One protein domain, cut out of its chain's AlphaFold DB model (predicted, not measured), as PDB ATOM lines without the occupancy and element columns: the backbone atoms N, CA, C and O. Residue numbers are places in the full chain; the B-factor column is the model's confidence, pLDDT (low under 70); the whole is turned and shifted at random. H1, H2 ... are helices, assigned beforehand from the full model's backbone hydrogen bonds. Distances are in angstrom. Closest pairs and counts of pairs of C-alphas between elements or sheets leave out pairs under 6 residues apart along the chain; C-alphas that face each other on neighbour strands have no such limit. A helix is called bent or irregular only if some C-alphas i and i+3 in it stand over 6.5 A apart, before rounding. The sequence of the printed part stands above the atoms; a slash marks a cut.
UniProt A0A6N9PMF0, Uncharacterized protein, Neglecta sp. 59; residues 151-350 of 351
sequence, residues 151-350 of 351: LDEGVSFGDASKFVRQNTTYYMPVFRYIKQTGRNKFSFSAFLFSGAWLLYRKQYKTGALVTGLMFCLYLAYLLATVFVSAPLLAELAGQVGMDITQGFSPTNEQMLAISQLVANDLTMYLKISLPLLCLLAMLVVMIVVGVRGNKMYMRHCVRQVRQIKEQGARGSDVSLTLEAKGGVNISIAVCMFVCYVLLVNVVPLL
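What this domain is: This is residues 151 to 350 of the 351 residues of an uncharacterized protein of Neglecta sp. 59 (UniProt A0A6N9PMF0). A long rod is built on two long helix arms, H4a and H6a, side by side and running opposite ways. H3 crosses them near one end of this pair, and H8 runs near H4a; H1, H2, H6b and H7 cluster at one end of the rod, while H4b, H5 and the loop of residues 240 to 251 make the other. The printed part has 200 residues with nine named helices, H1 to H9 in order, and no named strand: the class is all helix. The whole is loose, with a radius of gyration of the C-alphas of 23.8 A and spans of 78 by 36 by 25 A.

Where its parts are: H1 is residues 157 to 164, beginning at C-alpha 157 (115.026, 65.712, 104.955). H2 is residues 168 to 181, 19.5 A long, and H3 is residues 188 to 200, irregular, with C-alphas 192 and 195 9.3 A apart. H4, residues 204 to 239, was assigned as one helix by its hydrogen bonds but is bent: C-alphas 227 and 230 are 6.6 A apart. Its arms are H4a, residues 204 to 227, 33.3 A, and H4b, residues 230 to 239. H5 is residues 252 to 264. H6, residues 266 to 312, likewise assigned as one helix by its hydrogen bonds, is bent, with C-alphas 291 and 294 7.7 A apart. Its arms are H6a, residues 266 to 291, 34.6 A, and H6b, residues 294 to 312, 26.5 A; H6a is itself irregular, with C-alphas 272 and 275 7.1 A apart. H7 is residues 318 to 325, H8 residues 330 to 345, 22.7 A, and H9 residues 347 to 350, ending at C-alpha 350 (107.115, 111.920, 121.918).

How they stand to each other: H6 is the hub, touching six helices. H6a touches H4a at a shallow tilt of 20 degrees, opposite ways; their closest C-alphas, Tyr 221 and Pro 275, are 4.9 A apart. With residues 285 to 291 alone, H6a touches H3, about perpendicular at 78 degrees; Phe 191 and Gly 290 have the closest C-alphas, 3.8 A. H6b touches H1, closest at the C-alphas of Ala 160 and Cys 301, 6.2 A; H2, at those of Phe 175 and Met 298, 6.3 A; and H7, at those of Gly 312 and Val 318, 5.4 A. H4b touches H5, closest at the C-alphas of Leu 236 and Ile 258, 6.4 A. H8 touches H3, with the C-alphas of Tyr 200 and Ala 333 closest at 5.7 A; H9 is close to H4a but not clearly touching. Every O i to N i+4 pair is within hydrogen-bond range in H1, H4a, H4b, H5, H6b, H7 and H8, against 9 of 10 in H2, 7 of 9 in H3 and 20 of 22 in H6a; H9 is too short for such a pair.

The domain as a whole: The C-alphas farthest apart, Gly 241 and Gly 315, are 79.6 A apart. The printed part has no cut, and the link from H4 to H5, 12 residues, is long. Mean pLDDT of the printed part is 92.3; residues 313 to 316 are under 70.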
ATOM      1  N   LEU A 151     114.046  62.810 108.891       94.12
ATOM      2  CA  LEU A 151     114.316  63.831 109.904       94.12
ATOM      3  C   LEU A 151     113.574  63.524 111.214       94.12
ATOM      4  O   LEU A 151     114.142  63.671 112.294       94.12
ATOM      5  N   ASP A 152     112.318  63.102 111.105       94.50
ATOM      6  CA  ASP A 152     111.416  62.744 112.207       94.50
ATOM      7  C   ASP A 152     110.395  61.712 111.678       94.50
ATOM      8  O   ASP A 152     110.354  61.430 110.476       94.50
ATOM      9  N   GLU A 153     109.555  61.148 112.543       91.44
ATOM     10  CA  GLU A 153     108.510  60.194 112.164       91.44
ATOM     11  C   GLU A 153     107.627  60.767 111.042       91.44
ATOM     12  O   GLU A 153     106.981  61.816 111.194       91.44
ATOM     13  N   GLY A 154     107.632  60.083 109.893       88.38
ATOM     14  CA  GLY A 154     106.863  60.449 108.701       88.38
ATOM     15  C   GLY A 154     107.385  61.661 107.915       88.38
ATOM     16  O   GLY A 154     106.730  62.076 106.953       88.38
ATOM     17  N   VAL A 155     108.539  62.232 108.279       94.81
ATOM     18  CA  VAL A 155     109.107  63.444 107.662       94.81
ATOM     19  C   VAL A 155     110.549  63.193 107.229       94.81
ATOM     20  O   VAL A 155     111.415  62.981 108.074       94.81
ATOM     21  N   SER A 156     110.832  63.262 105.926       95.62
ATOM     22  CA  SER A 156     112.202  63.167 105.397       95.62
ATOM     23  C   SER A 156     112.920  64.520 105.372       95.62
ATOM     24  O   SER A 156     112.291  65.583 105.443       95.62
ATOM     25  N   PHE A 157     114.247  64.503 105.235       94.81
ATOM     26  CA  PHE A 157     115.026  65.712 104.955       94.81
ATOM     27  C   PHE A 157     114.633  66.352 103.618       94.81
ATOM     28  O   PHE A 157     114.624  67.577 103.517       94.81
ATOM     29  N   GLY A 158     114.233  65.554 102.623       92.62
ATOM     30  CA  GLY A 158     113.678  66.046 101.362       92.62
ATOM     31  C   GLY A 158     112.360  66.808 101.539       92.62
ATOM     32  O   GLY A 158     112.172  67.865 100.943       92.62
ATOM     33  N   ASP A 159     111.461  66.334 102.404       94.56
ATOM     34  CA  ASP A 159     110.214  67.051 102.695       94.56
ATOM     35  C   ASP A 159     110.490  68.351 103.469       94.56
ATOM     36  O   ASP A 159     109.928  69.413 103.178       94.56
ATOM     37  N   ALA A 160     111.388  68.280 104.457       95.31
ATOM     38  CA  ALA A 160     111.783  69.433 105.253       95.31
ATOM     39  C   ALA A 160     112.481  70.506 104.405       95.31
ATOM     40  O   ALA A 160     112.239  71.695 104.613       95.31
ATOM     41  N   SER A 161     113.313  70.117 103.436       94.94
ATOM     42  CA  SER A 161     114.013  71.063 102.566       94.94
ATOM     43  C   SER A 161     113.067  71.809 101.630       94.94
ATOM     44  O   SER A 161     113.201  73.027 101.500       94.94
ATOM     45  N   LYS A 162     112.045  71.136 101.084       94.06
ATOM     46  CA  LYS A 162     110.966  71.770 100.305       94.06
ATOM     47  C   LYS A 162     110.198  72.808 101.116       94.06
ATOM     48  O   LYS A 162     109.856  73.868 100.602       94.06
ATOM     49  N   PHE A 163     109.964  72.546 102.402       94.88
ATOM     50  CA  PHE A 163     109.337  73.530 103.285       94.88
ATOM     51  C   PHE A 163     110.291  74.670 103.674       94.88
ATOM     52  O   PHE A 163     109.882  75.823 103.752       94.88
ATOM     53  N   VAL A 164     111.571  74.395 103.926       94.81
ATOM     54  CA  VAL A 164     112.558  75.433 104.283       94.81
ATOM     55  C   VAL A 164     112.844  76.365 103.098       94.81
ATOM     56  O   VAL A 164     112.944  77.578 103.293       94.81
ATOM     57  N   ARG A 165     112.903  75.815 101.877       90.06
ATOM     58  CA  ARG A 165     113.215  76.459 100.586       90.06
ATOM     59  C   ARG A 165     114.576  77.139 100.533       90.06
ATOM     60  O   ARG A 165     115.476  76.695  99.837       90.06
ATOM     61  N   GLN A 166     114.722  78.235 101.262       87.19
ATOM     62  CA  GLN A 166     115.922  79.060 101.282       87.19
ATOM     63  C   GLN A 166     116.825  78.639 102.442       87.19
ATOM     64  O   GLN A 166     116.351  78.313 103.532       87.19
ATOM     65  N   ASN A 167     118.141  78.706 102.236       87.62
ATOM     66  CA  ASN A 167     119.165  78.327 103.218       87.62
ATOM     67  C   ASN A 167     119.132  76.842 103.621       87.62
ATOM     68  O   ASN A 167     119.519  76.489 104.738       87.62
ATOM     69  N   THR A 168     118.704  75.953 102.724       91.44
ATOM     70  CA  THR A 168     118.725  74.500 102.953       91.44
ATOM     71  C   THR A 168     120.132  73.982 103.257       91.44
ATOM     72  O   THR A 168     120.290  73.203 104.193       91.44
ATOM     73  N   THR A 169     121.163  74.517 102.594       90.12
ATOM     74  CA  THR A 169     122.579  74.185 102.836       90.12
ATOM     75  C   THR A 169     123.013  74.437 104.288       90.12
ATOM     76  O   THR A 169     123.891  73.751 104.804       90.12
ATOM     77  N   TYR A 170     122.381  75.394 104.981       92.19
ATOM     78  CA  TYR A 170     122.597  75.625 106.411       92.19
ATOM     79  C   TYR A 170     121.704  74.726 107.276       92.19
ATOM     80  O   TYR A 170     122.192  74.069 108.198       92.19
ATOM     81  N   TYR A 171     120.394  74.697 107.009       95.44
ATOM     82  CA  TYR A 171     119.440  74.050 107.911       95.44
ATOM     83  C   TYR A 171     119.487  72.530 107.872       95.44
ATOM     84  O   TYR A 171     119.339  71.930 108.931       95.44
ATOM     85  N   MET A 172     119.725  71.897 106.720       95.81
ATOM     86  CA  MET A 172     119.725  70.431 106.646       95.81
ATOM     87  C   MET A 172     120.835  69.824 107.523       95.81
ATOM     88  O   MET A 172     120.514  69.014 108.398       95.81
ATOM     89  N   PRO A 173     122.106  70.278 107.455       93.25
ATOM     90  CA  PRO A 173     123.143  69.773 108.359       93.25
ATOM     91  C   PRO A 173     122.904  70.140 109.829       93.25
ATOM     92  O   PRO A 173     123.294  69.399 110.731       93.25
ATOM     93  N   VAL A 174     122.286  71.296 110.103       95.31
ATOM     94  CA  VAL A 174     121.934  71.704 111.474       95.31
ATOM     95  C   VAL A 174     120.855  70.790 112.048       95.31
ATOM     96  O   VAL A 174     120.996  70.328 113.178       95.31
ATOM     97  N   PHE A 175     119.810  70.492 111.280       97.06
ATOM     98  CA  PHE A 175     118.736  69.585 111.676       97.06
ATOM     99  C   PHE A 175     119.265  68.163 111.884       97.06
ATOM    100  O   PHE A 175     118.957  67.553 112.906       97.06
ATOM    101  N   ARG A 176     120.151  67.681 111.001       95.50
ATOM    102  CA  ARG A 176     120.844  66.392 111.164       95.50
ATOM    103  C   ARG A 176     121.659  66.331 112.450       95.50
ATOM    104  O   ARG A 176     121.502  65.392 113.223       95.50
ATOM    105  N   TYR A 177     122.438  67.371 112.745       94.50
ATOM    106  CA  TYR A 177     123.178  67.462 114.004       94.50
ATOM    107  C   TYR A 177     122.254  67.441 115.234       94.50
ATOM    108  O   TYR A 177     122.543  66.742 116.205       94.50
ATOM    109  N   ILE A 178     121.140  68.183 115.203       95.81
ATOM    110  CA  ILE A 178     120.171  68.215 116.311       95.81
ATOM    111  C   ILE A 178     119.528  66.841 116.509       95.81
ATOM    112  O   ILE A 178     119.374  66.410 117.650       95.81
ATOM    113  N   LYS A 179     119.178  66.155 115.416       94.56
ATOM    114  CA  LYS A 179     118.626  64.797 115.433       94.56
ATOM    115  C   LYS A 179     119.620  63.795 116.031       94.56
ATOM    116  O   LYS A 179     119.252  63.054 116.931       94.56
ATOM    117  N   GLN A 180     120.870  63.795 115.564       93.44
ATOM    118  CA  GLN A 180     121.891  62.822 115.977       93.44
ATOM    119  C   GLN A 180     122.376  63.032 117.416       93.44
ATOM    120  O   GLN A 180     122.588  62.071 118.145       93.44
ATOM    121  N   THR A 181     122.572  64.285 117.834       93.38
ATOM    122  CA  THR A 181     123.202  64.592 119.130       93.38
ATOM    123  C   THR A 181     122.206  64.984 120.219       93.38
ATOM    124  O   THR A 181     122.578  65.085 121.385       93.38
ATOM    125  N   GLY A 182     120.965  65.328 119.859       91.75
ATOM    126  CA  GLY A 182     119.986  65.956 120.756       91.75
ATOM    127  C   GLY A 182     120.326  67.401 121.170       91.75
ATOM    128  O   GLY A 182     119.472  68.108 121.734       91.75
ATOM    129  N   ARG A 183     121.546  67.872 120.867       91.62
ATOM    130  CA  ARG A 183     122.077  69.198 121.209       91.62
ATOM    131  C   ARG A 183     121.710  70.214 120.135       91.62
ATOM    132  O   ARG A 183     121.578  69.887 118.962       91.62
ATOM    133  N   ASN A 184     121.557  71.477 120.532       92.94
ATOM    134  CA  ASN A 184     121.280  72.549 119.576       92.94
ATOM    135  C   ASN A 184     122.559  73.271 119.126       92.94
ATOM    136  O   ASN A 184     123.524  73.350 119.882       92.94
ATOM    137  N   LYS A 185     122.534  73.839 117.914       91.50
ATOM    138  CA  LYS A 185     123.533  74.812 117.447       91.50
ATOM    139  C   LYS A 185     123.024  76.227 117.675       91.50
ATOM    140  O   LYS A 185     121.864  76.517 117.368       91.50
ATOM    141  N   PHE A 186     123.901  77.096 118.173       94.12
ATOM    142  CA  PHE A 186     123.601  78.512 118.358       94.12
ATOM    143  C   PHE A 186     123.230  79.168 117.020       94.12
ATOM    144  O   PHE A 186     123.889  78.949 116.002       94.12
ATOM    145  N   SER A 187     122.150  79.946 117.022       96.44
ATOM    146  CA  SER A 187     121.681  80.709 115.869       96.44
ATOM    147  C   SER A 187     121.961  82.186 116.094       96.44
ATOM    148  O   SER A 187     121.237  82.858 116.828       96.44
ATOM    149  N   PHE A 188     122.999  82.702 115.434       96.12
ATOM    150  CA  PHE A 188     123.386  84.108 115.552       96.12
ATOM    151  C   PHE A 188     122.286  85.057 115.051       96.12
ATOM    152  O   PHE A 188     121.973  86.050 115.701       96.12
ATOM    153  N   SER A 189     121.618  84.718 113.944       94.69
ATOM    154  CA  SER A 189     120.503  85.524 113.433       94.69
ATOM    155  C   SER A 189     119.299  85.526 114.379       94.69
ATOM    156  O   SER A 189     118.646  86.553 114.521       94.69
ATOM    157  N   ALA A 190     119.005  84.397 115.038       96.69
ATOM    158  CA  ALA A 190     117.929  84.344 116.026       96.69
ATOM    159  C   ALA A 190     118.299  85.087 117.316       96.69
ATOM    160  O   ALA A 190     117.424  85.657 117.947       96.69
ATOM    161  N   PHE A 191     119.577  85.114 117.694       97.62
ATOM    162  CA  PHE A 191     120.059  85.940 118.799       97.62
ATOM    163  C   PHE A 191     119.826  87.427 118.509       97.62
ATOM    164  O   PHE A 191     119.101  88.095 119.245       97.62
ATOM    165  N   LEU A 192     120.364  87.918 117.390       95.25
ATOM    166  CA  LEU A 192     120.346  89.342 117.059       95.25
ATOM    167  C   LEU A 192     118.935  89.863 116.752       95.25
ATOM    168  O   LEU A 192     118.566  90.943 117.195       95.25
ATOM    169  N   PHE A 193     118.131  89.082 116.024       94.62
ATOM    170  CA  PHE A 193     116.813  89.514 115.548       94.62
ATOM    171  C   PHE A 193     115.638  88.823 116.249       94.62
ATOM    172  O   PHE A 193     114.500  89.012 115.831       94.62
ATOM    173  N   SER A 194     115.889  88.017 117.286       95.44
ATOM    174  CA  SER A 194     114.912  87.418 118.214       95.44
ATOM    175  C   SER A 194     113.503  87.205 117.637       95.44
ATOM    176  O   SER A 194     113.277  86.280 116.853       95.44
ATOM    177  N   GLY A 195     112.543  88.063 118.000       94.94
ATOM    178  CA  GLY A 195     111.155  87.969 117.549       94.94
ATOM    179  C   GLY A 195     110.981  88.142 116.036       94.94
ATOM    180  O   GLY A 195     110.283  87.344 115.405       94.94
ATOM    181  N   ALA A 196     111.682  89.101 115.427       95.56
ATOM    182  CA  ALA A 196     111.647  89.335 113.984       95.56
ATOM    183  C   ALA A 196     112.165  88.123 113.191       95.56
ATOM    184  O   ALA A 196     111.566  87.756 112.183       95.56
ATOM    185  N   TRP A 197     113.209  87.437 113.673       96.62
ATOM    186  CA  TRP A 197     113.710  86.206 113.047       96.62
ATOM    187  C   TRP A 197     112.663  85.083 113.049       96.62
ATOM    188  O   TRP A 197     112.460  84.417 112.030       96.62
ATOM    189  N   LEU A 198     111.967  84.892 114.177       97.19
ATOM    190  CA  LEU A 198     110.897  83.898 114.310       97.19
ATOM    191  C   LEU A 198     109.725  84.208 113.365       97.19
ATOM    192  O   LEU A 198     109.225  83.312 112.684       97.19
ATOM    193  N   LEU A 199     109.298  85.473 113.303       97.19
ATOM    194  CA  LEU A 199     108.205  85.915 112.433       97.19
ATOM    195  C   LEU A 199     108.575  85.808 110.944       97.19
ATOM    196  O   LEU A 199     107.780  85.304 110.149       97.19
ATOM    197  N   TYR A 200     109.799  86.202 110.578       95.69
ATOM    198  CA  TYR A 200     110.349  86.051 109.228       95.69
ATOM    199  C   TYR A 200     110.327  84.589 108.768       95.69
ATOM    200  O   TYR A 200     109.960  84.304 107.630       95.69
ATOM    201  N   ARG A 201     110.623  83.638 109.661       95.25
ATOM    202  CA  ARG A 201     110.534  82.189 109.392       95.25
ATOM    203  C   ARG A 201     109.147  81.583 109.619       95.25
ATOM    204  O   ARG A 201     109.027  80.368 109.761       95.25
ATOM    205  N   LYS A 202     108.104  82.418 109.643       95.62
ATOM    206  CA  LYS A 202     106.686  82.035 109.750       95.62
ATOM    207  C   LYS A 202     106.293  81.334 111.057       95.62
ATOM    208  O   LYS A 202     105.212  80.755 111.169       95.62
ATOM    209  N   GLN A 203     107.108  81.445 112.105       96.12
ATOM    210  CA  GLN A 203     106.788  80.927 113.435       96.12
ATOM    211  C   GLN A 203     105.913  81.925 114.209       96.12
ATOM    212  O   GLN A 203     106.295  82.402 115.276       96.12
ATOM    213  N   TYR A 204     104.734  82.259 113.667       95.75
ATOM    214  CA  TYR A 204     103.944  83.428 114.079       95.75
ATOM    215  C   TYR A 204     103.561  83.456 115.557       95.75
ATOM    216  O   TYR A 204     103.695  84.492 116.194       95.75
ATOM    217  N   LYS A 205     103.158  82.317 116.132       95.81
ATOM    218  CA  LYS A 205     102.740  82.251 117.544       95.81
ATOM    219  C   LYS A 205     103.883  82.617 118.495       95.81
ATOM    220  O   LYS A 205     103.755  83.514 119.319       95.81
ATOM    221  N   THR A 206     105.021  81.936 118.359       95.94
ATOM    222  CA  THR A 206     106.206  82.195 119.189       95.94
ATOM    223  C   THR A 206     106.857  83.528 118.849       95.94
ATOM    224  O   THR A 206     107.336  84.215 119.742       95.94
ATOM    225  N   GLY A 207     106.863  83.905 117.569       96.94
ATOM    226  CA  GLY A 207     107.421  85.169 117.110       96.94
ATOM    227  C   GLY A 207     106.655  86.370 117.651       96.94
ATOM    228  O   GLY A 207     107.290  87.298 118.138       96.94
ATOM    229  N   ALA A 208     105.319  86.335 117.652       96.62
ATOM    230  CA  ALA A 208     104.493  87.405 118.209       96.62
ATOM    231  C   ALA A 208     104.711  87.553 119.721       96.62
ATOM    232  O   ALA A 208     104.910  88.665 120.197       96.62
ATOM    233  N   LEU A 209     104.772  86.437 120.457       97.75
ATOM    234  CA  LEU A 209     105.035  86.448 121.898       97.75
ATOM    235  C   LEU A 209     106.405  87.054 122.231       97.75
ATOM    236  O   LEU A 209     106.492  87.949 123.065       97.75
ATOM    237  N   VAL A 210     107.473  86.596 121.570       97.69
ATOM    238  CA  VAL A 210     108.833  87.112 121.812       97.69
ATOM    239  C   VAL A 210     108.948  88.575 121.387       97.69
ATOM    240  O   VAL A 210     109.564  89.366 122.092       97.69
ATOM    241  N   THR A 211     108.340  88.953 120.259       96.50
ATOM    242  CA  THR A 211     108.338  90.345 119.783       96.50
ATOM    243  C   THR A 211     107.592  91.259 120.751       96.50
ATOM    244  O   THR A 211     108.113  92.313 121.094       96.50
ATOM    245  N   GLY A 212     106.420  90.843 121.240       96.75
ATOM    246  CA  GLY A 212     105.656  91.591 122.239       96.75
ATOM    247  C   GLY A 212     106.419  91.753 123.552       96.75
ATOM    248  O   GLY A 212     106.484  92.854 124.085       96.75
ATOM    249  N   LEU A 213     107.079  90.694 124.034       97.75
ATOM    250  CA  LEU A 213     107.932  90.774 125.223       97.75
ATOM    251  C   LEU A 213     109.088  91.767 125.033       97.75
ATOM    252  O   LEU A 213     109.308  92.615 125.893       97.75
ATOM    253  N   MET A 214     109.804  91.688 123.906       96.69
ATOM    254  CA  MET A 214     110.894  92.620 123.589       96.69
ATOM    255  C   MET A 214     110.390  94.063 123.479       96.69
ATOM    256  O   MET A 214     111.037  94.971 123.990       96.69
ATOM    257  N   PHE A 215     109.222  94.273 122.867       95.06
ATOM    258  CA  PHE A 215     108.584  95.584 122.773       95.06
ATOM    259  C   PHE A 215     108.250  96.154 124.157       95.06
ATOM    260  O   PHE A 215     108.624  97.286 124.451       95.06
ATOM    261  N   CYS A 216     107.616  95.369 125.033       96.06
ATOM    262  CA  CYS A 216     107.294  95.802 126.393       96.06
ATOM    263  C   CYS A 216     108.551  96.115 127.215       96.06
ATOM    264  O   CYS A 216     108.572  97.114 127.927       96.06
ATOM    265  N   LEU A 217     109.604  95.296 127.109       96.81
ATOM    266  CA  LEU A 217     110.876  95.546 127.796       96.81
ATOM    267  C   LEU A 217     111.565  96.813 127.285       96.81
ATOM    268  O   LEU A 217     112.105  97.577 128.082       96.81
ATOM    269  N   TYR A 218     111.526  97.054 125.976       94.81
ATOM    270  CA  TYR A 218     112.092  98.265 125.397       94.81
ATOM    271  C   TYR A 218     111.283  99.511 125.782       94.81
ATOM    272  O   TYR A 218     111.858 100.543 126.115       94.81
ATOM    273  N   LEU A 219     109.950  99.423 125.801       93.81
ATOM    274  CA  LEU A 219     109.104 100.514 126.276       93.81
ATOM    275  C   LEU A 219     109.362 100.802 127.761       93.81
ATOM    276  O   LEU A 219     109.511 101.959 128.137       93.81
ATOM    277  N   ALA A 220     109.496  99.766 128.594       95.50
ATOM    278  CA  ALA A 220     109.885  99.920 129.993       95.50
ATOM    279  C   ALA A 220     111.267 100.579 130.138       95.50
ATOM    280  O   ALA A 220     111.424 101.465 130.971       95.50
ATOM    281  N   TYR A 221     112.240 100.209 129.296       95.88
ATOM    282  CA  TYR A 221     113.547 100.869 129.221       95.88
ATOM    283  C   TYR A 221     113.419 102.365 128.895       95.88
ATOM    284  O   TYR A 221     114.019 103.186 129.589       95.88
ATOM    285  N   LEU A 222     112.620 102.734 127.886       94.06
ATOM    286  CA  LEU A 222     112.399 104.139 127.534       94.06
ATOM    287  C   LEU A 222     111.761 104.913 128.690       94.06
ATOM    288  O   LEU A 222     112.278 105.954 129.082       94.06
ATOM    289  N   LEU A 223     110.688 104.381 129.279       93.75
ATOM    290  CA  LEU A 223     109.994 105.027 130.394       93.75
ATOM    291  C   LEU A 223     110.901 105.168 131.628       93.75
ATOM    292  O   LEU A 223     110.935 106.228 132.245       93.75
ATOM    293  N   ALA A 224     111.677 104.134 131.964       95.75
ATOM    294  CA  ALA A 224     112.653 104.177 133.053       95.75
ATOM    295  C   ALA A 224     113.778 105.187 132.789       95.75
ATOM    296  O   ALA A 224     114.284 105.821 133.717       95.75
ATOM    297  N   THR A 225     114.178 105.356 131.530       94.06
ATOM    298  CA  THR A 225     115.203 106.333 131.158       94.06
ATOM    299  C   THR A 225     114.651 107.750 131.276       94.06
ATOM    300  O   THR A 225     115.227 108.553 132.002       94.06
ATOM    301  N   VAL A 226     113.517 108.038 130.632       92.88
ATOM    302  CA  VAL A 226     112.953 109.393 130.513       92.88
ATOM    303  C   VAL A 226     112.336 109.888 131.821       92.88
ATOM    304  O   VAL A 226     112.607 111.011 132.227       92.88
ATOM    305  N   PHE A 227     111.551 109.064 132.521       94.06
ATOM    306  CA  PHE A 227     110.783 109.516 133.691       94.06
ATOM    307  C   PHE A 227     111.442 109.228 135.040       94.06
ATOM    308  O   PHE A 227     110.996 109.760 136.054       94.06
ATOM    309  N   VAL A 228     112.477 108.383 135.089       95.00
ATOM    310  CA  VAL A 228     113.104 107.975 136.360       95.00
ATOM    311  C   VAL A 228     114.582 108.342 136.398       95.00
ATOM    312  O   VAL A 228     115.009 109.068 137.292       95.00
ATOM    313  N   SER A 229     115.368 107.856 135.439       93.94
ATOM    314  CA  SER A 229     116.832 107.958 135.494       93.94
ATOM    315  C   SER A 229     117.337 109.335 135.069       93.94
ATOM    316  O   SER A 229     118.169 109.915 135.759       93.94
ATOM    317  N   ALA A 230     116.822 109.877 133.961       91.56
ATOM    318  CA  ALA A 230     117.203 111.189 133.445       91.56
ATOM    319  C   ALA A 230     116.907 112.349 134.417       91.56
ATOM    320  O   ALA A 230     117.834 113.115 134.681       91.56
ATOM    321  N   PRO A 231     115.696 112.491 135.003       92.88
ATOM    322  CA  PRO A 231     115.428 113.581 135.942       92.88
ATOM    323  C   PRO A 231     116.271 113.464 137.216       92.88
ATOM    324  O   PRO A 231     116.806 114.468 137.676       92.88
ATOM    325  N   LEU A 232     116.465 112.248 137.740       93.31
ATOM    326  CA  LEU A 232     117.338 112.019 138.895       93.31
ATOM    327  C   LEU A 232     118.790 112.409 138.587       93.31
ATOM    328  O   LEU A 232     119.440 113.067 139.395       93.31
ATOM    329  N   LEU A 233     119.302 112.036 137.412       91.19
ATOM    330  CA  LEU A 233     120.656 112.402 137.008       91.19
ATOM    331  C   LEU A 233     120.804 113.920 136.815       91.19
ATOM    332  O   LEU A 233     121.835 114.469 137.186       91.19
ATOM    333  N   ALA A 234     119.784 114.597 136.280       90.19
ATOM    334  CA  ALA A 234     119.766 116.053 136.140       90.19
ATOM    335  C   ALA A 234     119.756 116.772 137.502       90.19
ATOM    336  O   ALA A 234     120.461 117.763 137.682       90.19
ATOM    337  N   GLU A 235     119.012 116.252 138.482       91.06
ATOM    338  CA  GLU A 235     119.003 116.775 139.851       91.06
ATOM    339  C   GLU A 235     120.375 116.618 140.523       91.06
ATOM    340  O   GLU A 235     120.940 117.592 141.021       91.06
ATOM    341  N   LEU A 236     120.952 115.413 140.471       91.31
ATOM    342  CA  LEU A 236     122.285 115.136 141.016       91.31
ATOM    343  C   LEU A 236     123.367 115.968 140.319       91.31
ATOM    344  O   LEU A 236     124.300 116.437 140.967       91.31
ATOM    345  N   ALA A 237     123.224 116.189 139.011       90.44
ATOM    346  CA  ALA A 237     124.101 117.061 138.249       90.44
ATOM    347  C   ALA A 237     124.067 118.506 138.765       90.44
ATOM    348  O   ALA A 237     125.121 119.098 138.996       90.44
ATOM    349  N   GLY A 238     122.872 119.047 139.016       88.81
ATOM    350  CA  GLY A 238     122.714 120.372 139.612       88.81
ATOM    351  C   GLY A 238     123.345 120.475 141.005       88.81
ATOM    352  O   GLY A 238     123.986 121.478 141.312       88.81
ATOM    353  N   GLN A 239     123.244 119.422 141.827       89.88
ATOM    354  CA  GLN A 239     123.834 119.394 143.175       89.88
ATOM    355  C   GLN A 239     125.367 119.483 143.168       89.88
ATOM    356  O   GLN A 239     125.948 120.087 144.067       89.88
ATOM    357  N   VAL A 240     126.027 118.925 142.150       90.88
ATOM    358  CA  VAL A 240     127.489 119.020 141.981       90.88
ATOM    359  C   VAL A 240     127.916 120.242 141.152       90.88
ATOM    360  O   VAL A 240     129.058 120.324 140.695       90.88
ATOM    361  N   GLY A 241     126.998 121.194 140.947       87.31
ATOM    362  CA  GLY A 241     127.252 122.452 140.251       87.31
ATOM    363  C   GLY A 241     127.421 122.315 138.738       87.31
ATOM    364  O   GLY A 241     128.053 123.177 138.129       87.31
ATOM    365  N   MET A 242     126.908 121.246 138.119       87.88
ATOM    366  CA  MET A 242     126.931 121.124 136.661       87.88
ATOM    367  C   MET A 242     125.825 121.952 136.016       87.88
ATOM    368  O   MET A 242     124.644 121.803 136.329       87.88
ATOM    369  N   ASP A 243     126.221 122.760 135.036       82.81
ATOM    370  CA  ASP A 243     125.297 123.401 134.113       82.81
ATOM    371  C   ASP A 243     124.985 122.456 132.946       82.81
ATOM    372  O   ASP A 243     125.698 122.386 131.943       82.81
ATOM    373  N   ILE A 244     123.890 121.714 133.089       78.44
ATOM    374  CA  ILE A 244     123.411 120.761 132.082       78.44
ATOM    375  C   ILE A 244     122.944 121.430 130.776       78.44
ATOM    376  O   ILE A 244     122.741 120.727 129.785       78.44
ATOM    377  N   THR A 245     122.797 122.764 130.730       80.81
ATOM    378  CA  THR A 245     122.392 123.487 129.507       80.81
ATOM    379  C   THR A 245     123.498 123.547 128.453       80.81
ATOM    380  O   THR A 245     123.207 123.644 127.263       80.81
ATOM    381  N   GLN A 246     124.760 123.412 128.872       77.31
ATOM    382  CA  GLN A 246     125.932 123.361 127.989       77.31
ATOM    383  C   GLN A 246     126.245 121.935 127.497       77.31
ATOM    384  O   GLN A 246     127.238 121.710 126.805       77.31
ATOM    385  N   GLY A 247     125.389 120.965 127.830       75.12
ATOM    386  CA  GLY A 247     125.565 119.553 127.512       75.12
ATOM    387  C   GLY A 247     126.113 118.734 128.682       75.12
ATOM    388  O   GLY A 247     126.655 119.248 129.657       75.12
ATOM    389  N   PHE A 248     125.961 117.412 128.590       81.00
ATOM    390  CA  PHE A 248     126.390 116.489 129.640       81.00
ATOM    391  C   PHE A 248     127.883 116.156 129.493       81.00
ATOM    392  O   PHE A 248     128.248 115.183 128.836       81.00
ATOM    393  N   SER A 249     128.750 116.993 130.070       84.88
ATOM    394  CA  SER A 249     130.214 116.808 130.077       84.88
ATOM    395  C   SER A 249     130.795 116.940 131.495       84.88
ATOM    396  O   SER A 249     131.423 117.950 131.809       84.88
ATOM    397  N   PRO A 250     130.571 115.945 132.375       86.06
ATOM    398  CA  PRO A 250     131.083 115.959 133.745       86.06
ATOM    399  C   PRO A 250     132.612 115.871 133.800       86.06
ATOM    400  O   PRO A 250     133.227 115.063 133.102       86.06
ATOM    401  N   THR A 251     133.229 116.639 134.700       91.44
ATOM    402  CA  THR A 251     134.625 116.401 135.106       91.44
ATOM    403  C   THR A 251     134.745 115.100 135.907       91.44
ATOM    404  O   THR A 251     133.766 114.599 136.466       91.44
ATOM    405  N   ASN A 252     135.961 114.554 136.014       92.88
ATOM    406  CA  ASN A 252     136.208 113.347 136.813       92.88
ATOM    407  C   ASN A 252     135.792 113.527 138.287       92.88
ATOM    408  O   ASN A 252     135.254 112.597 138.883       92.88
ATOM    409  N   GLU A 253     135.999 114.719 138.858       92.69
ATOM    410  CA  GLU A 253     135.593 115.046 140.232       92.69
ATOM    411  C   GLU A 253     134.067 115.056 140.388       92.69
ATOM    412  O   GLU A 253     133.535 114.427 141.302       92.69
ATOM    413  N   GLN A 254     133.348 115.692 139.456       91.62
ATOM    414  CA  GLN A 254     131.880 115.718 139.452       91.62
ATOM    415  C   GLN A 254     131.281 114.320 139.262       91.62
ATOM    416  O   GLN A 254     130.327 113.960 139.950       91.62
ATOM    417  N   MET A 255     131.860 113.501 138.377       91.19
ATOM    418  CA  MET A 255     131.428 112.115 138.184       91.19
ATOM    419  C   MET A 255     131.635 111.277 139.453       91.19
ATOM    420  O   MET A 255     130.752 110.509 139.835       91.19
ATOM    421  N   LEU A 256     132.780 111.437 140.128       93.31
ATOM    422  CA  LEU A 256     133.055 110.741 141.384       93.31
ATOM    423  C   LEU A 256     132.071 111.164 142.483       93.31
ATOM    424  O   LEU A 256     131.549 110.300 143.187       93.31
ATOM    425  N   ALA A 257     131.765 112.459 142.590       93.25
ATOM    426  CA  ALA A 257     130.793 112.979 143.550       93.25
ATOM    427  C   ALA A 257     129.381 112.418 143.301       93.25
ATOM    428  O   ALA A 257     128.746 111.917 144.229       93.25
ATOM    429  N   ILE A 258     128.915 112.401 142.045       91.75
ATOM    430  CA  ILE A 258     127.635 111.772 141.676       91.75
ATOM    431  C   ILE A 258     127.649 110.285 142.032       91.75
ATOM    432  O   ILE A 258     126.709 109.791 142.653       91.75
ATOM    433  N   SER A 259     128.722 109.564 141.694       91.88
ATOM    434  CA  SER A 259     128.841 108.143 142.025       91.88
ATOM    435  C   SER A 259     128.771 107.892 143.532       91.88
ATOM    436  O   SER A 259     128.187 106.893 143.942       91.88
ATOM    437  N   GLN A 260     129.355 108.766 144.358       92.44
ATOM    438  CA  GLN A 260     129.299 108.654 145.816       92.44
ATOM    439  C   GLN A 260     127.886 108.911 146.350       92.44
ATOM    440  O   GLN A 260     127.400 108.132 147.165       92.44
ATOM    441  N   LEU A 261     127.203 109.952 145.861       91.06
ATOM    442  CA  LEU A 261     125.818 110.256 146.241       91.06
ATOM    443  C   LEU A 261     124.886 109.080 145.930       91.06
ATOM    444  O   LEU A 261     124.124 108.643 146.788       91.06
ATOM    445  N   VAL A 262     125.010 108.516 144.728       93.19
ATOM    446  CA  VAL A 262     124.206 107.371 144.286       93.19
ATOM    447  C   VAL A 262     124.550 106.104 145.068       93.19
ATOM    448  O   VAL A 262     123.654 105.337 145.397       93.19
ATOM    449  N   ALA A 263     125.827 105.867 145.381       91.06
ATOM    450  CA  ALA A 263     126.248 104.687 146.137       91.06
ATOM    451  C   ALA A 263     125.765 104.701 147.597       91.06
ATOM    452  O   ALA A 263     125.599 103.636 148.192       91.06
ATOM    453  N   ASN A 264     125.526 105.884 148.165       91.94
ATOM    454  CA  ASN A 264     125.075 106.038 149.546       91.94
ATOM    455  C   ASN A 264     123.562 105.811 149.725       91.94
ATOM    456  O   ASN A 264     123.129 105.528 150.842       91.94
ATOM    457  N   ASP A 265     122.760 105.898 148.657       93.19
ATOM    458  CA  ASP A 265     121.310 105.675 148.693       93.19
ATOM    459  C   ASP A 265     120.892 104.532 147.753       93.19
ATOM    460  O   ASP A 265     120.934 104.636 146.523       93.19
ATOM    461  N   LEU A 266     120.414 103.432 148.344       93.19
ATOM    462  CA  LEU A 266     119.973 102.249 147.602       93.19
ATOM    463  C   LEU A 266     118.859 102.561 146.590       93.19
ATOM    464  O   LEU A 266     118.825 101.984 145.503       93.19
ATOM    465  N   THR A 267     117.939 103.463 146.921       93.75
ATOM    466  CA  THR A 267     116.819 103.825 146.047       93.75
ATOM    467  C   THR A 267     117.317 104.593 144.829       93.75
ATOM    468  O   THR A 267     116.875 104.316 143.713       93.75
ATOM    469  N   MET A 268     118.252 105.530 145.014       93.44
ATOM    470  CA  MET A 268     118.880 106.253 143.902       93.44
ATOM    471  C   MET A 268     119.669 105.304 142.997       93.44
ATOM    472  O   MET A 268     119.523 105.358 141.774       93.44
ATOM    473  N   TYR A 269     120.428 104.379 143.589       93.75
ATOM    474  CA  TYR A 269     121.157 103.352 142.848       93.75
ATOM    475  C   TYR A 269     120.227 102.476 141.998       93.75
ATOM    476  O   TYR A 269     120.472 102.254 140.807       93.75
ATOM    477  N   LEU A 270     119.120 102.001 142.577       94.12
ATOM    478  CA  LEU A 270     118.129 101.193 141.861       94.12
ATOM    479  C   LEU A 270     117.451 101.976 140.730       94.12
ATOM    480  O   LEU A 270     117.258 101.433 139.645       94.12
ATOM    481  N   LYS A 271     117.126 103.255 140.950       94.25
ATOM    482  CA  LYS A 271     116.526 104.119 139.922       94.25
ATOM    483  C   LYS A 271     117.454 104.312 138.722       94.25
ATOM    484  O   LYS A 271     116.996 104.145 137.598       94.25
ATOM    485  N   ILE A 272     118.740 104.589 138.951       93.62
ATOM    486  CA  ILE A 272     119.738 104.785 137.880       93.62
ATOM    487  C   ILE A 272     120.069 103.478 137.150       93.62
ATOM    488  O   ILE A 272     120.323 103.486 135.946       93.62
ATOM    489  N   SER A 273     120.059 102.341 137.848       94.38
ATOM    490  CA  SER A 273     120.347 101.032 137.244       94.38
ATOM    491  C   SER A 273     119.147 100.393 136.533       94.38
ATOM    492  O   SER A 273     119.332  99.454 135.757       94.38
ATOM    493  N   LEU A 274     117.927 100.901 136.730       94.94
ATOM    494  CA  LEU A 274     116.706 100.328 136.159       94.94
ATOM    495  C   LEU A 274     116.750 100.174 134.621       94.94
ATOM    496  O   LEU A 274     116.433  99.079 134.144       94.94
ATOM    497  N   PRO A 275     117.193 101.170 133.821       96.12
ATOM    498  CA  PRO A 275     117.322 100.994 132.374       96.12
ATOM    499  C   PRO A 275     118.293  99.867 132.000       96.12
ATOM    500  O   PRO A 275     117.999  99.070 131.108       96.12
ATOM    501  N   LEU A 276     119.420  99.741 132.714       96.31
ATOM    502  CA  LEU A 276     120.389  98.666 132.493       96.31
ATOM    503  C   LEU A 276     119.770  97.292 132.775       96.31
ATOM    504  O   LEU A 276     119.989  96.358 132.007       96.31
ATOM    505  N   LEU A 277     118.960  97.162 133.829       96.44
ATOM    506  CA  LEU A 277     118.247  95.917 134.126       96.44
ATOM    507  C   LEU A 277     117.274  95.535 132.999       96.44
ATOM    508  O   LEU A 277     117.203  94.360 132.632       96.44
ATOM    509  N   CYS A 278     116.581  96.504 132.389       97.25
ATOM    510  CA  CYS A 278     115.749  96.255 131.206       97.25
ATOM    511  C   CYS A 278     116.584  95.775 130.006       97.25
ATOM    512  O   CYS A 278     116.196  94.811 129.338       97.25
ATOM    513  N   LEU A 279     117.745  96.391 129.752       96.94
ATOM    514  CA  LEU A 279     118.672  95.955 128.697       96.94
ATOM    515  C   LEU A 279     119.199  94.533 128.951       96.94
ATOM    516  O   LEU A 279     119.239  93.715 128.030       96.94
ATOM    517  N   LEU A 280     119.551  94.207 130.197       98.00
ATOM    518  CA  LEU A 280     119.989  92.865 130.589       98.00
ATOM    519  C   LEU A 280     118.874  91.834 130.405       98.00
ATOM    520  O   LEU A 280     119.122  90.754 129.868       98.00
ATOM    521  N   ALA A 281     117.637  92.164 130.783       98.06
ATOM    522  CA  ALA A 281     116.486  91.296 130.549       98.06
ATOM    523  C   ALA A 281     116.278  91.028 129.048       98.06
ATOM    524  O   ALA A 281     116.079  89.878 128.648       98.06
ATOM    525  N   MET A 282     116.400  92.058 128.202       97.94
ATOM    526  CA  MET A 282     116.367  91.896 126.744       97.94
ATOM    527  C   MET A 282     117.505  91.001 126.239       97.94
ATOM    528  O   MET A 282     117.258  90.081 125.459       97.94
ATOM    529  N   LEU A 283     118.734  91.195 126.728       98.12
ATOM    530  CA  LEU A 283     119.878  90.356 126.368       98.12
ATOM    531  C   LEU A 283     119.653  88.886 126.752       98.12
ATOM    532  O   LEU A 283     119.959  87.992 125.963       98.12
ATOM    533  N   VAL A 284     119.069  88.614 127.923       98.38
ATOM    534  CA  VAL A 284     118.713  87.249 128.343       98.38
ATOM    535  C   VAL A 284     117.726  86.624 127.357       98.38
ATOM    536  O   VAL A 284     117.938  85.488 126.923       98.38
ATOM    537  N   VAL A 285     116.686  87.358 126.945       98.25
ATOM    538  CA  VAL A 285     115.738  86.884 125.922       98.25
ATOM    539  C   VAL A 285     116.472  86.570 124.615       98.25
ATOM    540  O   VAL A 285     116.292  85.480 124.068       98.25
ATOM    541  N   MET A 286     117.351  87.463 124.153       98.12
ATOM    542  CA  MET A 286     118.144  87.267 122.935       98.12
ATOM    543  C   MET A 286     119.018  86.013 123.009       98.12
ATOM    544  O   MET A 286     119.014  85.199 122.085       98.12
ATOM    545  N   ILE A 287     119.732  85.803 124.119       98.31
ATOM    546  CA  ILE A 287     120.571  84.615 124.332       98.31
ATOM    547  C   ILE A 287     119.712  83.349 124.304       98.31
ATOM    548  O   ILE A 287     120.044  82.394 123.598       98.31
ATOM    549  N   VAL A 288     118.580  83.335 125.014       97.94
ATOM    550  CA  VAL A 288     117.672  82.179 125.054       97.94
ATOM    551  C   VAL A 288     117.145  81.845 123.657       97.94
ATOM    552  O   VAL A 288     117.148  80.673 123.265       97.94
ATOM    553  N   VAL A 289     116.725  82.851 122.884       98.06
ATOM    554  CA  VAL A 289     116.230  82.661 121.512       98.06
ATOM    555  C   VAL A 289     117.360  82.235 120.573       98.06
ATOM    556  O   VAL A 289     117.169  81.310 119.786       98.06
ATOM    557  N   GLY A 290     118.563  82.794 120.698       97.81
ATOM    558  CA  GLY A 290     119.746  82.370 119.943       97.81
ATOM    559  C   GLY A 290     120.127  80.911 120.194       97.81
ATOM    560  O   GLY A 290     120.357  80.140 119.257       97.81
ATOM    561  N   VAL A 291     120.118  80.494 121.461       97.31
ATOM    562  CA  VAL A 291     120.435  79.121 121.881       97.31
ATOM    563  C   VAL A 291     119.338  78.133 121.504       97.31
ATOM    564  O   VAL A 291     119.649  76.959 121.328       97.31
ATOM    565  N   ARG A 292     118.069  78.542 121.363       96.81
ATOM    566  CA  ARG A 292     116.938  77.637 121.055       96.81
ATOM    567  C   ARG A 292     116.406  77.734 119.625       96.81
ATOM    568  O   ARG A 292     115.715  76.814 119.186       96.81
ATOM    569  N   GLY A 293     116.749  78.783 118.882       96.25
ATOM    570  CA  GLY A 293     116.104  79.162 117.621       96.25
ATOM    571  C   GLY A 293     116.124  78.062 116.565       96.25
ATOM    572  O   GLY A 293     115.078  77.699 116.035       96.25
ATOM    573  N   ASN A 294     117.286  77.447 116.321       97.12
ATOM    574  CA  ASN A 294     117.406  76.354 115.348       97.12
ATOM    575  C   ASN A 294     116.538  75.135 115.707       97.12
ATOM    576  O   ASN A 294     115.832  74.611 114.847       97.12
ATOM    577  N   LYS A 295     116.510  74.725 116.982       96.56
ATOM    578  CA  LYS A 295     115.666  73.617 117.460       96.56
ATOM    579  C   LYS A 295     114.177  73.958 117.398       96.56
ATOM    580  O   LYS A 295     113.369  73.102 117.041       96.56
ATOM    581  N   MET A 296     113.801  75.198 117.718       97.19
ATOM    582  CA  MET A 296     112.425  75.676 117.557       97.19
ATOM    583  C   MET A 296     111.997  75.640 116.089       97.19
ATOM    584  O   MET A 296     110.893  75.184 115.792       97.19
ATOM    585  N   TYR A 297     112.860  76.094 115.179       97.56
ATOM    586  CA  TYR A 297     112.588  76.098 113.745       97.56
ATOM    587  C   TYR A 297     112.483  74.684 113.171       97.56
ATOM    588  O   TYR A 297     111.498  74.390 112.504       97.56
ATOM    589  N   MET A 298     113.392  73.773 113.534       97.31
ATOM    590  CA  MET A 298     113.309  72.358 113.148       97.31
ATOM    591  C   MET A 298     111.956  71.740 113.529       97.31
ATOM    592  O   MET A 298     111.264  71.181 112.684       97.31
ATOM    593  N   ARG A 299     111.535  71.903 114.793       96.69
ATOM    594  CA  ARG A 299     110.240  71.398 115.285       96.69
ATOM    595  C   ARG A 299     109.055  72.016 114.549       96.69
ATOM    596  O   ARG A 299     108.051  71.343 114.330       96.69
ATOM    597  N   HIS A 300     109.150  73.296 114.196       97.19
ATOM    598  CA  HIS A 300     108.127  73.961 113.399       97.19
ATOM    599  C   HIS A 300     108.044  73.366 111.990       97.19
ATOM    600  O   HIS A 300     106.947  72.997 111.581       97.19
ATOM    601  N   CYS A 301     109.173  73.195 111.295       96.94
ATOM    602  CA  CYS A 301     109.214  72.568 109.974       96.94
ATOM    603  C   CYS A 301     108.626  71.154 110.008       96.94
ATOM    604  O   CYS A 301     107.712  70.870 109.244       96.94
ATOM    605  N   VAL A 302     109.067  70.304 110.944       97.25
ATOM    606  CA  VAL A 302     108.543  68.935 111.101       97.25
ATOM    607  C   VAL A 302     107.028  68.940 111.308       97.25
ATOM    608  O   VAL A 302     106.308  68.230 110.610       97.25
ATOM    609  N   ARG A 303     106.523  69.780 112.221       96.44
ATOM    610  CA  ARG A 303     105.084  69.875 112.497       96.44
ATOM    611  C   ARG A 303     104.292  70.314 111.267       96.44
ATOM    612  O   ARG A 303     103.259  69.721 110.978       96.44
ATOM    613  N   GLN A 304     104.756  71.343 110.560       95.50
ATOM    614  CA  GLN A 304     104.067  71.847 109.373       95.50
ATOM    615  C   GLN A 304     104.081  70.826 108.234       95.50
ATOM    616  O   GLN A 304     103.049  70.628 107.601       95.50
ATOM    617  N   VAL A 305     105.213  70.160 108.000       95.50
ATOM    618  CA  VAL A 305     105.323  69.109 106.984       95.50
ATOM    619  C   VAL A 305     104.367  67.964 107.301       95.50
ATOM    620  O   VAL A 305     103.599  67.563 106.430       95.50
ATOM    621  N   ARG A 306     104.349  67.483 108.550       94.56
ATOM    622  CA  ARG A 306     103.447  66.409 108.988       94.56
ATOM    623  C   ARG A 306     101.979  66.777 108.750       94.56
ATOM    624  O   ARG A 306     101.273  66.035 108.079       94.56
ATOM    625  N   GLN A 307     101.562  67.969 109.180       93.06
ATOM    626  CA  GLN A 307     100.198  68.467 108.957       93.06
ATOM    627  C   GLN A 307      99.837  68.576 107.470       93.06
ATOM    628  O   GLN A 307      98.714  68.273 107.080       93.06
ATOM    629  N   ILE A 308     100.773  69.022 106.627       92.81
ATOM    630  CA  ILE A 308     100.542  69.137 105.182       92.81
ATOM    631  C   ILE A 308     100.418  67.752 104.541       92.81
ATOM    632  O   ILE A 308      99.548  67.567 103.697       92.81
ATOM    633  N   LYS A 309     101.222  66.768 104.959       90.69
ATOM    634  CA  LYS A 309     101.125  65.382 104.470       90.69
ATOM    635  C   LYS A 309      99.809  64.720 104.888       90.69
ATOM    636  O   LYS A 309      99.156  64.101 104.055       90.69
ATOM    637  N   GLU A 310      99.378  64.919 106.134       88.44
ATOM    638  CA  GLU A 310      98.078  64.448 106.635       88.44
ATOM    639  C   GLU A 310      96.899  65.061 105.858       88.44
ATOM    640  O   GLU A 310      95.927  64.375 105.548       88.44
ATOM    641  N   GLN A 311      96.987  66.347 105.501       85.31
ATOM    642  CA  GLN A 311      95.974  67.033 104.688       85.31
ATOM    643  C   GLN A 311      96.017  66.604 103.215       85.31
ATOM    644  O   GLN A 311      94.968  66.441 102.595       85.31
ATOM    645  N   GLY A 312      97.215  66.409 102.656       74.62
ATOM    646  CA  GLY A 312      97.435  66.074 101.249       74.62
ATOM    647  C   GLY A 312      97.117  64.627 100.878       74.62
ATOM    648  O   GLY A 312      96.817  64.362  99.716       74.62
ATOM    649  N   ALA A 313      97.024  63.721 101.858       61.66
ATOM    650  CA  ALA A 313      96.417  62.398 101.682       61.66
ATOM    651  C   ALA A 313      94.955  62.452 101.166       61.66
ATOM    652  O   ALA A 313      94.397  61.424 100.796       61.66
ATOM    653  N   ARG A 314      94.339  63.647 101.102       58.94
ATOM    654  CA  ARG A 314      93.016  63.920 100.512       58.94
ATOM    655  C   ARG A 314      93.051  64.426  99.055       58.94
ATOM    656  O   ARG A 314      92.049  64.965  98.595       58.94
ATOM    657  N   GLY A 315      94.165  64.268  98.331       56.81
ATOM    658  CA  GLY A 315      94.218  64.461  96.870       56.81
ATOM    659  C   GLY A 315      94.908  65.733  96.356       56.81
ATOM    660  O   GLY A 315      94.773  66.050  95.179       56.81
ATOM    661  N   SER A 316      95.656  66.466  97.191       64.12
ATOM    662  CA  SER A 316      96.462  67.622  96.751       64.12
ATOM    663  C   SER A 316      97.938  67.258  96.587       64.12
ATOM    664  O   SER A 316      98.469  66.519  97.418       64.12
ATOM    665  N   ASP A 317      98.634  67.860  95.617       82.69
ATOM    666  CA  ASP A 317     100.092  67.738  95.494       82.69
ATOM    667  C   ASP A 317     100.789  68.294  96.752       82.69
ATOM    668  O   ASP A 317     100.849  69.505  97.016       82.69
ATOM    669  N   VAL A 318     101.289  67.367  97.570       86.69
ATOM    670  CA  VAL A 318     101.975  67.640  98.835       86.69
ATOM    671  C   VAL A 318     103.206  68.511  98.596       86.69
ATOM    672  O   VAL A 318     103.448  69.438  99.368       86.69
ATOM    673  N   SER A 319     103.968  68.257  97.527       85.88
ATOM    674  CA  SER A 319     105.221  68.963  97.247       85.88
ATOM    675  C   SER A 319     104.964  70.442  96.974       85.88
ATOM    676  O   SER A 319     105.582  71.306  97.597       85.88
ATOM    677  N   LEU A 320     103.986  70.729  96.112       86.44
ATOM    678  CA  LEU A 320     103.590  72.096  95.776       86.44
ATOM    679  C   LEU A 320     103.083  72.853  97.017       86.44
ATOM    680  O   LEU A 320     103.417  74.018  97.242       86.44
ATOM    681  N   THR A 321     102.321  72.167  97.874       88.44
ATOM    682  CA  THR A 321     101.774  72.755  99.105       88.44
ATOM    683  C   THR A 321     102.866  73.074 100.132       88.44
ATOM    684  O   THR A 321     102.795  74.110 100.805       88.44
ATOM    685  N   LEU A 322     103.889  72.218 100.256       90.81
ATOM    686  CA  LEU A 322     105.049  72.461 101.119       90.81
ATOM    687  C   LEU A 322     105.798  73.726 100.696       90.81
ATOM    688  O   LEU A 322     106.108  74.561 101.545       90.81
ATOM    689  N   GLU A 323     106.033  73.902  99.397       89.69
ATOM    690  CA  GLU A 323     106.738  75.071  98.869       89.69
ATOM    691  C   GLU A 323     105.917  76.366  98.968       89.69
ATOM    692  O   GLU A 323     106.469  77.439  99.235       89.69
ATOM    693  N   ALA A 324     104.596  76.283  98.798       88.69
ATOM    694  CA  ALA A 324     103.707  77.435  98.931       88.69
ATOM    695  C   ALA A 324     103.615  77.932 100.387       88.69
ATOM    696  O   ALA A 324     103.679  79.136 100.655       88.69
ATOM    697  N   LYS A 325     103.492  77.013 101.355       90.25
ATOM    698  CA  LYS A 325     103.390  77.365 102.784       90.25
ATOM    699  C   LYS A 325     104.753  77.649 103.426       90.25
ATOM    700  O   LYS A 325     104.818  78.445 104.365       90.25
ATOM    701  N   GLY A 326     105.815  77.038 102.911       91.56
ATOM    702  CA  GLY A 326     107.188  77.138 103.394       91.56
ATOM    703  C   GLY A 326     107.899  78.462 103.096       91.56
ATOM    704  O   GLY A 326     107.281  79.473 102.760       91.56
ATOM    705  N   GLY A 327     109.222  78.471 103.234       92.81
ATOM    706  CA  GLY A 327     110.068  79.640 103.018       92.81
ATOM    707  C   GLY A 327     109.928  80.702 104.109       92.81
ATOM    708  O   GLY A 327     109.688  80.408 105.281       92.81
ATOM    709  N   VAL A 328     110.106  81.958 103.710       94.19
ATOM    710  CA  VAL A 328     110.200  83.116 104.607       94.19
ATOM    711  C   VAL A 328     109.163  84.178 104.248       94.19
ATOM    712  O   VAL A 328     108.606  84.170 103.152       94.19
ATOM    713  N   ASN A 329     108.892  85.098 105.169       94.44
ATOM    714  CA  ASN A 329     108.022  86.248 104.949       94.44
ATOM    715  C   ASN A 329     108.853  87.542 104.998       94.44
ATOM    716  O   ASN A 329     109.131  88.076 106.071       94.44
ATOM    717  N   ILE A 330     109.262  88.023 103.822       92.44
ATOM    718  CA  ILE A 330     110.106  89.221 103.673       92.44
ATOM    719  C   ILE A 330     109.349  90.487 104.093       92.44
ATOM    720  O   ILE A 330     109.926  91.348 104.749       92.44
ATOM    721  N   SER A 331     108.050  90.580 103.793       94.06
ATOM    722  CA  SER A 331     107.214  91.733 104.150       94.06
ATOM    723  C   SER A 331     107.199  91.986 105.656       94.06
ATOM    724  O   SER A 331     107.298  93.128 106.092       94.06
ATOM    725  N   ILE A 332     107.152  90.919 106.458       92.75
ATOM    726  CA  ILE A 332     107.266  91.016 107.915       92.75
ATOM    727  C   ILE A 332     108.637  91.546 108.335       92.75
ATOM    728  O   ILE A 332     108.700  92.374 109.234       92.75
ATOM    729  N   ALA A 333     109.730  91.102 107.709       89.25
ATOM    730  CA  ALA A 333     111.058  91.612 108.050       89.25
ATOM    731  C   ALA A 333     111.175  93.119 107.768       89.25
ATOM    732  O   ALA A 333     111.670  93.859 108.615       89.25
ATOM    733  N   VAL A 334     110.653  93.578 106.625       93.75
ATOM    734  CA  VAL A 334     110.599  95.008 106.276       93.75
ATOM    735  C   VAL A 334     109.725  95.777 107.268       93.75
ATOM    736  O   VAL A 334     110.151  96.802 107.789       93.75
ATOM    737  N   CYS A 335     108.536  95.263 107.587       94.75
ATOM    738  CA  CYS A 335     107.638  95.868 108.571       94.75
ATOM    739  C   CYS A 335     108.306  95.991 109.948       94.75
ATOM    740  O   CYS A 335     108.316  97.075 110.521       94.75
ATOM    741  N   MET A 336     108.944  94.926 110.440       93.25
ATOM    742  CA  MET A 336     109.667  94.940 111.714       93.25
ATOM    743  C   MET A 336     110.825  95.940 111.718       93.25
ATOM    744  O   MET A 336     111.044  96.603 112.729       93.25
ATOM    745  N   PHE A 337     111.548  96.075 110.604       91.69
ATOM    746  CA  PHE A 337     112.615  97.065 110.467       91.69
ATOM    747  C   PHE A 337     112.071  98.499 110.537       91.69
ATOM    748  O   PHE A 337     112.585  99.309 111.303       91.69
ATOM    749  N   VAL A 338     110.988  98.796 109.811       94.44
ATOM    750  CA  VAL A 338     110.323 100.109 109.864       94.44
ATOM    751  C   VAL A 338     109.807 100.400 111.272       94.44
ATOM    752  O   VAL A 338     110.083 101.470 111.812       94.44
ATOM    753  N   CYS A 339     109.120  99.442 111.903       92.19
ATOM    754  CA  CYS A 339     108.652  99.584 113.279       92.19
ATOM    755  C   CYS A 339     109.809  99.867 114.239       92.19
ATOM    756  O   CYS A 339     109.681 100.760 115.064       92.19
ATOM    757  N   TYR A 340     110.941  99.170 114.112       90.44
ATOM    758  CA  TYR A 340     112.126  99.424 114.933       90.44
ATOM    759  C   TYR A 340     112.670 100.847 114.743       90.44
ATOM    760  O   TYR A 340     112.922 101.534 115.730       90.44
ATOM    761  N   VAL A 341     112.800 101.322 113.500       91.06
ATOM    762  CA  VAL A 341     113.277 102.686 113.211       91.06
ATOM    763  C   VAL A 341     112.356 103.737 113.830       91.06
ATOM    764  O   VAL A 341     112.847 104.664 114.474       91.06
ATOM    765  N   LEU A 342     111.037 103.578 113.685       91.25
ATOM    766  CA  LEU A 342     110.056 104.478 114.299       91.25
ATOM    767  C   LEU A 342     110.143 104.438 115.826       91.25
ATOM    768  O   LEU A 342     110.121 105.472 116.484       91.25
ATOM    769  N   LEU A 343     110.290 103.248 116.397       88.31
ATOM    770  CA  LEU A 343     110.359 103.065 117.839       88.31
ATOM    771  C   LEU A 343     111.625 103.714 118.426       88.31
ATOM    772  O   LEU A 343     111.552 104.381 119.447       88.31
ATOM    773  N   VAL A 344     112.777 103.593 117.768       86.94
ATOM    774  CA  VAL A 344     114.034 104.179 118.261       86.94
ATOM    775  C   VAL A 344     114.108 105.690 118.039       86.94
ATOM    776  O   VAL A 344     114.650 106.387 118.887       86.94
ATOM    777  N   ASN A 345     113.584 106.207 116.924       88.94
ATOM    778  CA  ASN A 345     113.796 107.610 116.547       88.94
ATOM    779  C   ASN A 345     112.593 108.516 116.815       88.94
ATOM    780  O   ASN A 345     112.782 109.704 117.028       88.94
ATOM    781  N   VAL A 346     111.366 107.991 116.775       88.94
ATOM    782  CA  VAL A 346     110.146 108.804 116.917       88.94
ATOM    783  C   VAL A 346     109.610 108.740 118.338       88.94
ATOM    784  O   VAL A 346     109.281 109.774 118.901       88.94
ATOM    785  N   VAL A 347     109.547 107.555 118.953       85.12
ATOM    786  CA  VAL A 347     108.963 107.417 120.300       85.12
ATOM    787  C   VAL A 347     109.707 108.249 121.355       85.12
ATOM    788  O   VAL A 347     109.021 108.914 122.121       85.12
ATOM    789  N   PRO A 348     111.054 108.321 121.385       82.62
ATOM    790  CA  PRO A 348     111.749 109.191 122.335       82.62
ATOM    791  C   PRO A 348     111.516 110.686 122.110       82.62
ATOM    792  O   PRO A 348     111.723 111.455 123.032       82.62
ATOM    793  N   LEU A 349     111.100 111.109 120.910       83.38
ATOM    794  CA  LEU A 349     110.716 112.504 120.653       83.38
ATOM    795  C   LEU A 349     109.305 112.822 121.169       83.38
ATOM    796  O   LEU A 349     108.940 113.991 121.255       83.38
ATOM    797  N   LEU A 350     108.494 111.794 121.440       82.31
ATOM    798  CA  LEU A 350     107.115 111.920 121.918       82.31
ATOM    799  C   LEU A 350     106.982 111.736 123.439       82.31
ATOM    800  O   LEU A 350     105.907 112.017 123.970       82.31
TER     801      LEU A 350